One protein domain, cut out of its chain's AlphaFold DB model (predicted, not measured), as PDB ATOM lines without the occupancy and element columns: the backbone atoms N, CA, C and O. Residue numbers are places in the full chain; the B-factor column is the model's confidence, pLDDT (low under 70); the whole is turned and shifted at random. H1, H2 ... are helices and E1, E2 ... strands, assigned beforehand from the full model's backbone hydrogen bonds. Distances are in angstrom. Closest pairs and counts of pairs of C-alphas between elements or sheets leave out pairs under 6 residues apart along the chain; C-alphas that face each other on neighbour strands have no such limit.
ATOM      1  N   VAL A   2      40.595  23.470  54.510       79.44
ATOM      2  CA  VAL A   2      39.959  22.440  53.651       79.44
ATOM      3  C   VAL A   2      39.691  22.926  52.218       79.44
ATOM      4  O   VAL A   2      40.032  22.224  51.279       79.44
ATOM      5  N   CYS A   3      39.160  24.138  52.024       88.44
ATOM      6  CA  CYS A   3      38.938  24.695  50.681       88.44
ATOM      7  C   CYS A   3      40.242  24.790  49.865       88.44
ATOM      8  O   CYS A   3      40.305  24.283  48.749       88.44
ATOM      9  N   ALA A   4      41.302  25.345  50.457       88.44
ATOM     10  CA  ALA A   4      42.606  25.489  49.810       88.44
ATOM     11  C   ALA A   4      43.241  24.138  49.438       88.44
ATOM     12  O   ALA A   4      43.887  24.036  48.399       88.44
ATOM     13  N   ARG A   5      43.003  23.083  50.233       87.94
ATOM     14  CA  ARG A   5      43.451  21.712  49.923       87.94
ATOM     15  C   ARG A   5      42.932  21.223  48.570       87.94
ATOM     16  O   ARG A   5      43.650  20.555  47.832       87.94
ATOM     17  N   TYR A   6      41.697  21.596  48.252       91.94
ATOM     18  CA  TYR A   6      41.044  21.306  46.979       91.94
ATOM     19  C   TYR A   6      41.204  22.460  45.975       91.94
ATOM     20  O   TYR A   6      40.446  22.573  45.023       91.94
ATOM     21  N   GLY A   7      42.200  23.334  46.156       93.25
ATOM     22  CA  GLY A   7      42.559  24.367  45.180       93.25
ATOM     23  C   GLY A   7      41.624  25.568  45.126       93.25
ATOM     24  O   GLY A   7      41.764  26.396  44.223       93.25
ATOM     25  N   TRP A   8      40.684  25.667  46.066       95.25
ATOM     26  CA  TRP A   8      39.750  26.780  46.157       95.25
ATOM     27  C   TRP A   8      40.364  27.950  46.922       95.25
ATOM     28  O   TRP A   8      40.806  27.797  48.064       95.25
ATOM     29  N   GLU A   9      40.320  29.130  46.317       94.00
ATOM     30  CA  GLU A   9      40.632  30.406  46.950       94.00
ATOM     31  C   GLU A   9      39.352  31.235  47.098       94.00
ATOM     32  O   GLU A   9      38.411  31.092  46.316       94.00
ATOM     33  N   ASN A  10      39.305  32.083  48.124       93.00
ATOM     34  CA  ASN A  10      38.206  33.015  48.323       93.00
ATOM     35  C   ASN A  10      38.275  34.132  47.263       93.00
ATOM     36  O   ASN A  10      39.280  34.837  47.189       93.00
ATOM     37  N   ALA A  11      37.233  34.247  46.438       91.81
ATOM     38  CA  ALA A  11      37.056  35.324  45.463       91.81
ATOM     39  C   ALA A  11      36.155  36.448  45.994       91.81
ATOM     40  O   ALA A  11      36.362  37.605  45.641       91.81
ATOM     41  N   ASP A  12      35.150  36.104  46.802       90.69
ATOM     42  CA  ASP A  12      34.183  37.033  47.394       90.69
ATOM     43  C   ASP A  12      33.554  36.403  48.654       90.69
ATOM     44  O   ASP A  12      33.758  35.216  48.919       90.69
ATOM     45  N   PHE A  13      32.746  37.162  49.404       85.69
ATOM     46  CA  PHE A  13      32.111  36.776  50.674       85.69
ATOM     47  C   PHE A  13      31.659  35.311  50.730       85.69
ATOM     48  O   PHE A  13      32.004  34.608  51.680       85.69
ATOM     49  N   ASP A  14      30.961  34.856  49.687       91.88
ATOM     50  CA  ASP A  14      30.452  33.492  49.553       91.88
ATOM     51  C   ASP A  14      30.904  32.802  48.256       91.88
ATOM     52  O   ASP A  14      30.301  31.817  47.834       91.88
ATOM     53  N   MET A  15      31.949  33.292  47.593       94.44
ATOM     54  CA  MET A  15      32.407  32.727  46.325       94.44
ATOM     55  C   MET A  15      33.824  32.194  46.448       94.44
ATOM     56  O   MET A  15      34.760  32.887  46.841       94.44
ATOM     57  N   LEU A  16      33.977  30.935  46.066       95.62
ATOM     58  CA  LEU A  16      35.256  30.270  45.923       95.62
ATOM     59  C   LEU A  16      35.568  30.109  44.441       95.62
ATOM     60  O   LEU A  16      34.674  29.796  43.659       95.62
ATOM     61  N   TYR A  17      36.832  30.241  44.058       96.44
ATOM     62  CA  TYR A  17      37.266  29.907  42.708       96.44
ATOM     63  C   TYR A  17      38.478  28.981  42.731       96.44
ATOM     64  O   TYR A  17      39.344  29.071  43.603       96.44
ATOM     65  N   CYS A  18      38.531  28.051  41.784       96.69
ATOM     66  CA  CYS A  18      39.643  27.121  41.680       96.69
ATOM     67  C   CYS A  18      40.828  27.791  40.975       96.69
ATOM     68  O   CYS A  18      40.718  28.218  39.822       96.69
ATOM     69  N   LYS A  19      42.001  27.811  41.615       94.81
ATOM     70  CA  LYS A  19      43.225  28.369  41.013       94.81
ATOM     71  C   LYS A  19      43.633  27.666  39.716       94.81
ATOM     72  O   LYS A  19      44.112  28.345  38.806       94.81
ATOM     73  N   ALA A  20      43.431  26.349  39.630       95.12
ATOM     74  CA  ALA A  20      43.837  25.537  38.484       95.12
ATOM     75  C   ALA A  20      42.832  25.601  37.328       95.12
ATOM     76  O   ALA A  20      43.196  25.990  36.224       95.12
ATOM     77  N   CYS A  21      41.566  25.253  37.577       96.19
ATOM     78  CA  CYS A  21      40.566  25.105  36.516       96.19
ATOM     79  C   CYS A  21      39.619  26.302  36.358       96.19
ATOM     80  O   CYS A  21      38.732  26.257  35.516       96.19
ATOM     81  N   LYS A  22      39.766  27.346  37.184       96.00
ATOM     82  CA  LYS A  22      38.963  28.584  37.154       96.00
ATOM     83  C   LYS A  22      37.456  28.411  37.391       96.00
ATOM     84  O   LYS A  22      36.711  29.376  37.258       96.00
ATOM     85  N   ALA A  23      37.016  27.219  37.799       96.56
ATOM     86  CA  ALA A  23      35.639  26.975  38.221       96.56
ATOM     87  C   ALA A  23      35.265  27.872  39.405       96.56
ATOM     88  O   ALA A  23      36.114  28.143  40.257       96.56
ATOM     89  N   ASN A  24      33.995  28.259  39.485       96.19
ATOM     90  CA  ASN A  24      33.439  29.025  40.596       96.19
ATOM     91  C   ASN A  24      32.493  28.153  41.425       96.19
ATOM     92  O   ASN A  24      31.722  27.359  40.887       96.19
ATOM     93  N   LEU A  25      32.520  28.335  42.739       95.50
ATOM     94  CA  LEU A  25      31.698  27.614  43.693       95.50
ATOM     95  C   LEU A  25      31.088  28.591  44.697       95.50
ATOM     96  O   LEU A  25      31.790  29.204  45.496       95.50
ATOM     97  N   CYS A  26      29.760  28.677  44.687       93.88
ATOM     98  CA  CYS A  26      29.001  29.398  45.699       93.88
ATOM     99  C   CYS A  26      28.987  28.610  47.018       93.88
ATOM    100  O   CYS A  26      28.463  27.492  47.090       93.88
ATOM    101  N   GLY A  27      29.568  29.214  48.049       87.81
ATOM    102  CA  GLY A  27      29.674  28.736  49.420       87.81
ATOM    103  C   GLY A  27      28.606  29.270  50.373       87.81
ATOM    104  O   GLY A  27      28.689  28.950  51.556       87.81
ATOM    105  N   SER A  28      27.619  30.039  49.895       89.75
ATOM    106  CA  SER A  28      26.555  30.593  50.744       89.75
ATOM    107  C   SER A  28      25.880  29.518  51.593       89.75
ATOM    108  O   SER A  28      25.375  28.508  51.089       89.75
ATOM    109  N   LEU A  29      25.853  29.759  52.902       89.44
ATOM    110  CA  LEU A  29      25.184  28.911  53.880       89.44
ATOM    111  C   LEU A  29      23.915  29.609  54.388       89.44
ATOM    112  O   LEU A  29      23.911  30.830  54.554       89.44
ATOM    113  N   PRO A  30      22.836  28.857  54.667       89.62
ATOM    114  CA  PRO A  30      21.646  29.424  55.290       89.62
ATOM    115  C   PRO A  30      21.961  29.911  56.715       89.62
ATOM    116  O   PRO A  30      23.014  29.612  57.279       89.62
ATOM    117  N   SER A  31      21.029  30.641  57.330       88.00
ATOM    118  CA  SER A  31      21.170  31.062  58.728       88.00
ATOM    119  C   SER A  31      21.396  29.863  59.660       88.00
ATOM    120  O   SER A  31      20.726  28.836  59.548       88.00
ATOM    121  N   LYS A  32      22.290  30.022  60.647       82.94
ATOM    122  CA  LYS A  32      22.561  29.013  61.689       82.94
ATOM    123  C   LYS A  32      21.358  28.728  62.597       82.94
ATOM    124  O   LYS A  32      21.367  27.720  63.297       82.94
ATOM    125  N   SER A  33      20.339  29.593  62.591       88.81
ATOM    126  CA  SER A  33      19.099  29.391  63.349       88.81
ATOM    127  C   SER A  33      18.358  28.119  62.925       88.81
ATOM    128  O   SER A  33      17.768  27.453  63.770       88.81
ATOM    129  N   ASP A  34      18.442  27.731  61.648       90.00
ATOM    130  CA  ASP A  34      17.977  26.426  61.175       90.00
ATOM    131  C   ASP A  34      19.149  25.436  61.141       90.00
ATOM    132  O   ASP A  34      19.847  25.258  60.139       90.00
ATOM    133  N   SER A  35      19.369  24.769  62.273       87.44
ATOM    134  CA  SER A  35      20.473  23.817  62.441       87.44
ATOM    135  C   SER A  35      20.419  22.640  61.458       87.44
ATOM    136  O   SER A  35      21.464  22.097  61.083       87.44
ATOM    137  N   SER A  36      19.223  22.225  61.026       90.62
ATOM    138  CA  SER A  36      19.060  21.095  60.108       90.62
ATOM    139  C   SER A  36      19.456  21.489  58.687       90.62
ATOM    140  O   SER A  36      20.314  20.833  58.078       90.62
ATOM    141  N   ALA A  37      18.903  22.600  58.186       90.81
ATOM    142  CA  ALA A  37      19.240  23.129  56.868       90.81
ATOM    143  C   ALA A  37      20.716  23.530  56.785       90.81
ATOM    144  O   ALA A  37      21.388  23.182  55.814       90.81
ATOM    145  N   TYR A  38      21.254  24.164  57.831       91.69
ATOM    146  CA  TYR A  38      22.667  24.533  57.912       91.69
ATOM    147  C   TYR A  38      23.588  23.315  57.806       91.69
ATOM    148  O   TYR A  38      24.511  23.293  56.989       91.69
ATOM    149  N   ARG A  39      23.320  22.253  58.577       89.62
ATOM    150  CA  ARG A  39      24.122  21.023  58.534       89.62
ATOM    151  C   ARG A  39      24.038  20.335  57.173       89.62
ATOM    152  O   ARG A  39      25.049  19.827  56.688       89.62
ATOM    153  N   LYS A  40      22.855  20.315  56.548       92.06
ATOM    154  CA  LYS A  40      22.679  19.780  55.191       92.06
ATOM    155  C   LYS A  40      23.482  20.595  54.177       92.06
ATOM    156  O   LYS A  40      24.236  20.009  53.408       92.06
ATOM    157  N   ALA A  41      23.391  21.923  54.226       91.31
ATOM    158  CA  ALA A  41      24.144  22.822  53.357       91.31
ATOM    159  C   ALA A  41      25.661  22.648  53.523       91.31
ATOM    160  O   ALA A  41      26.367  22.560  52.523       91.31
ATOM    161  N   CYS A  42      26.158  22.481  54.753       89.00
ATOM    162  CA  CYS A  42      27.570  22.186  55.006       89.00
ATOM    163  C   CYS A  42      28.019  20.884  54.329       89.00
ATOM    164  O   CYS A  42      29.048  20.862  53.658       89.00
ATOM    165  N   LYS A  43      27.242  19.796  54.455       90.19
ATOM    166  CA  LYS A  43      27.555  18.517  53.790       90.19
ATOM    167  C   LYS A  43      27.554  18.653  52.265       90.19
ATOM    168  O   LYS A  43      28.450  18.135  51.595       90.19
ATOM    169  N   THR A  44      26.579  19.379  51.722       93.31
ATOM    170  CA  THR A  44      26.517  19.681  50.289       93.31
ATOM    171  C   THR A  44      27.731  20.489  49.845       93.31
ATOM    172  O   THR A  44      28.329  20.161  48.827       93.31
ATOM    173  N   LEU A  45      28.134  21.504  50.611       91.69
ATOM    174  CA  LEU A  45      29.306  22.318  50.306       91.69
ATOM    175  C   LEU A  45      30.583  21.474  50.297       91.69
ATOM    176  O   LEU A  45      31.347  21.560  49.345       91.69
ATOM    177  N   VAL A  46      30.777  20.595  51.287       89.88
ATOM    178  CA  VAL A  46      31.914  19.655  51.307       89.88
ATOM    179  C   VAL A  46      31.930  18.774  50.058       89.88
ATOM    180  O   VAL A  46      32.976  18.597  49.442       89.88
ATOM    181  N   THR A  47      30.767  18.280  49.633       91.50
ATOM    182  CA  THR A  47      30.650  17.475  48.406       91.50
ATOM    183  C   THR A  47      30.986  18.301  47.161       91.50
ATOM    184  O   THR A  47      31.691  17.833  46.266       91.50
ATOM    185  N   LYS A  48      30.528  19.555  47.103       94.31
ATOM    186  CA  LYS A  48      30.822  20.470  45.997       94.31
ATOM    187  C   LYS A  48      32.295  20.870  45.941       94.31
ATOM    188  O   LYS A  48      32.818  20.991  44.843       94.31
ATOM    189  N   LEU A  49      32.990  20.996  47.073       91.88
ATOM    190  CA  LEU A  49      34.439  21.245  47.081       91.88
ATOM    191  C   LEU A  49      35.222  20.151  46.340       91.88
ATOM    192  O   LEU A  49      36.283  20.438  45.803       91.88
ATOM    193  N   LEU A  50      34.704  18.920  46.296       90.81
ATOM    194  CA  LEU A  50      35.317  17.805  45.568       90.81
ATOM    195  C   LEU A  50      34.906  17.760  44.092       90.81
ATOM    196  O   LEU A  50      35.686  17.354  43.236       90.81
ATOM    197  N   THR A  51      33.662  18.139  43.798       93.69
ATOM    198  CA  THR A  51      33.003  17.820  42.519       93.69
ATOM    199  C   THR A  51      32.777  19.019  41.607       93.69
ATOM    200  O   THR A  51      32.633  18.828  40.407       93.69
ATOM    201  N   ALA A  52      32.776  20.249  42.127       95.69
ATOM    202  CA  ALA A  52      32.468  21.465  41.364       95.69
ATOM    203  C   ALA A  52      33.632  21.964  40.488       95.69
ATOM    204  O   ALA A  52      33.604  23.087  39.993       95.69
ATOM    205  N   HIS A  53      34.672  21.154  40.318       96.88
ATOM    206  CA  HIS A  53      35.758  21.449  39.401       96.88
ATOM    207  C   HIS A  53      35.343  21.198  37.948       96.88
ATOM    208  O   HIS A  53      34.521  20.327  37.666       96.88
ATOM    209  N   GLU A  54      35.973  21.917  37.019       96.25
ATOM    210  CA  GLU A  54      35.854  21.604  35.594       96.25
ATOM    211  C   GLU A  54      36.453  20.231  35.277       96.25
ATOM    212  O   GLU A  54      37.325  19.715  35.995       96.25
ATOM    213  N   LYS A  55      36.010  19.654  34.155       93.69
ATOM    214  CA  LYS A  55      36.575  18.404  33.639       93.69
ATOM    215  C   LYS A  55      38.092  18.552  33.491       93.69
ATOM    216  O   LYS A  55      38.577  19.555  32.979       93.69
ATOM    217  N   PHE A  56      38.826  17.532  33.936       91.88
ATOM    218  CA  PHE A  56      40.294  17.475  33.890       91.88
ATOM    219  C   PHE A  56      41.029  18.490  34.778       91.88
ATOM    220  O   PHE A  56      42.216  18.740  34.572       91.88
ATOM    221  N   CYS A  57      40.375  19.052  35.799       95.81
ATOM    222  CA  CYS A  57      41.094  19.803  36.826       95.81
ATOM    223  C   CYS A  57      42.163  18.907  37.490       95.81
ATOM    224  O   CYS A  57      41.817  17.876  38.066       95.81
ATOM    225  N   PRO A  58      43.451  19.289  37.492       92.62
ATOM    226  CA  PRO A  58      44.494  18.464  38.103       92.62
ATOM    227  C   PRO A  58      44.312  18.329  39.623       92.62
ATOM    228  O   PRO A  58      44.656  17.305  40.201       92.62
ATOM    229  N   ILE A  59      43.716  19.336  40.271       90.12
ATOM    230  CA  ILE A  59      43.491  19.337  41.722       90.12
ATOM    231  C   ILE A  59      42.321  18.425  42.120       90.12
ATOM    232  O   ILE A  59      42.318  17.899  43.229       90.12
ATOM    233  N   SER A  60      41.342  18.191  41.236       90.50
ATOM    234  CA  SER A  60      40.226  17.290  41.564       90.50
ATOM    235  C   SER A  60      40.660  15.824  41.606       90.50
ATOM    236  O   SER A  60      40.129  15.055  42.403       90.50
ATOM    237  N   VAL A  61      41.646  15.446  40.785       87.81
ATOM    238  CA  VAL A  61      42.227  14.094  40.761       87.81
ATOM    239  C   VAL A  61      43.403  13.933  41.722       87.81
ATOM    240  O   VAL A  61      43.646  12.833  42.208       87.81
ATOM    241  N   ASN A  62      44.116  15.020  42.020       89.75
ATOM    242  CA  ASN A  62      45.257  15.028  42.928       89.75
ATOM    243  C   ASN A  62      45.192  16.241  43.875       89.75
ATOM    244  O   ASN A  62      45.913  17.227  43.679       89.75
ATOM    245  N   PRO A  63      44.297  16.217  44.880       88.88
ATOM    246  CA  PRO A  63      44.207  17.293  45.853       88.88
ATOM    247  C   PRO A  63      45.466  17.345  46.717       88.88
ATOM    248  O   PRO A  63      46.155  16.342  46.906       88.88
ATOM    249  N   CYS A  64      45.735  18.508  47.309       86.94
ATOM    250  CA  CYS A  64      46.870  18.665  48.210       86.94
ATOM    251  C   CYS A  64      46.799  17.613  49.341       86.94
ATOM    252  O   CYS A  64      45.720  17.417  49.920       86.94
ATOM    253  N   PRO A  65      47.899  16.919  49.684       86.38
ATOM    254  CA  PRO A  65      47.890  15.941  50.766       86.38
ATOM    255  C   PRO A  65      47.471  16.560  52.103       86.38
ATOM    256  O   PRO A  65      47.804  17.705  52.405       86.38
ATOM    257  N   GLU A  66      46.772  15.789  52.941       78.44
ATOM    258  CA  GLU A  66      46.343  16.239  54.277       78.44
ATOM    259  C   GLU A  66      47.541  16.611  55.169       78.44
ATOM    260  O   GLU A  66      47.438  17.497  56.011       78.44
ATOM    261  N   SER A  67      48.695  15.965  54.975       75.94
ATOM    262  CA  SER A  67      49.922  16.270  55.717       75.94
ATOM    263  C   SER A  67      50.401  17.706  55.509       75.94
ATOM    264  O   SER A  67      50.911  18.296  56.448       75.94
ATOM    265  N   TYR A  68      50.162  18.305  54.340       78.44
ATOM    266  CA  TYR A  68      50.581  19.677  54.028       78.44
ATOM    267  C   TYR A  68      49.714  20.721  54.744       78.44
ATOM    268  O   TYR A  68      50.078  21.888  54.834       78.44
ATOM    269  N   LEU A  69      48.553  20.309  55.263       71.12
ATOM    270  CA  LEU A  69      47.725  21.146  56.127       71.12
ATOM    271  C   LEU A  69      48.203  21.133  57.585       71.12
ATOM    272  O   LEU A  69      47.665  21.873  58.411       71.12
ATOM    273  N   ARG A  70      49.169  20.276  57.926       71.38
ATOM    274  CA  ARG A  70      49.734  20.204  59.269       71.38
ATOM    275  C   ARG A  70      50.890  21.188  59.335       71.38
ATOM    276  O   ARG A  70      51.883  21.034  58.642       71.38
TER     277      ARG A  70
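What this domain is: This is residues 2 to 70 of the 347 residues of an uncharacterized protein of Pomacea canaliculata (UniProt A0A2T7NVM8). A small three-stranded antiparallel sheet, E1 to E3, has one long helix, H2, beside it; the later part of H2 lies near the sheet, while its beginning reaches well beyond it, and residues 31 to 36, at the turn where the chain folds back into H2, stick out. Three helices of four residues each, H1, H3 and H4, lie toward the other end, with H4 on a tail that leads away from the sheet. The printed part has 69 residues with four named helices and three named strands, in the order H1 E1 E2 E3 H2 H3 H4, and its class is mixed, helices and strands. It is only just compact, close to loose, with a radius of gyration of the C-alphas of 12.7 A and spans of 37 by 25 by 19 A.

How they stand to each other: The sheet is a meander, each strand the antiparallel neighbour of the one before: E1, residues 8 to 12, E2, residues 15 to 18, and E3, residues 24 to 26. E1 and E2 form a hairpin at 144 degrees between their directions, with N 9 and O 17 within hydrogen-bond range at 2.9 A. E2 and E3 form a hairpin at 150 degrees, with N 16 and O 25 at 2.8 A. H2, residues 35 to 51, only grazes the sheet with its residues 45 to 51; its closest C-alphas to E3 are those of Lys 48 and Leu 25, 7.6 A apart. H1, residues 2 to 5, also only grazes the sheet, and is close to H2 but not clearly touching, with the C-alphas of Cys 3 and Leu 49 at 6.7 A. H3, residues 58 to 61, is close to H2 but not clearly touching, with the C-alphas of Leu 50 and Ser 60 at 6.4 A. H4, residues 66 to 69, is close to H1 but not clearly touching, with the C-alphas of Arg 5 and Leu 69 at 7.6 A, and is apart from H2 and H3. In H2, 12 of 13 O i to N i+4 pairs are within hydrogen-bond range; H1, H3 and H4 are too short for such a pair.

Where its parts are: H2 is 24.3 A long, from C-alpha 35 at (20.473, 23.817, 62.441) to C-alpha 51 at (33.003, 17.820, 42.519). E1 is 11.7 A long and begins at C-alpha 8, (39.750, 26.780, 46.157); E2 is 10.3 A and E3 6.8 A. H1, H3 and H4 measure 5.2 A, 5.6 A and 5.4 A.

The domain as a whole: The C-alphas of Ser 33 and Phe 56 are the two farthest apart, at 38.2 A. The printed part has no cut, and no link between its named elements is long. The mean pLDDT of the printed part is 90.3, that of H4 is 76, and no printed residue is under 70.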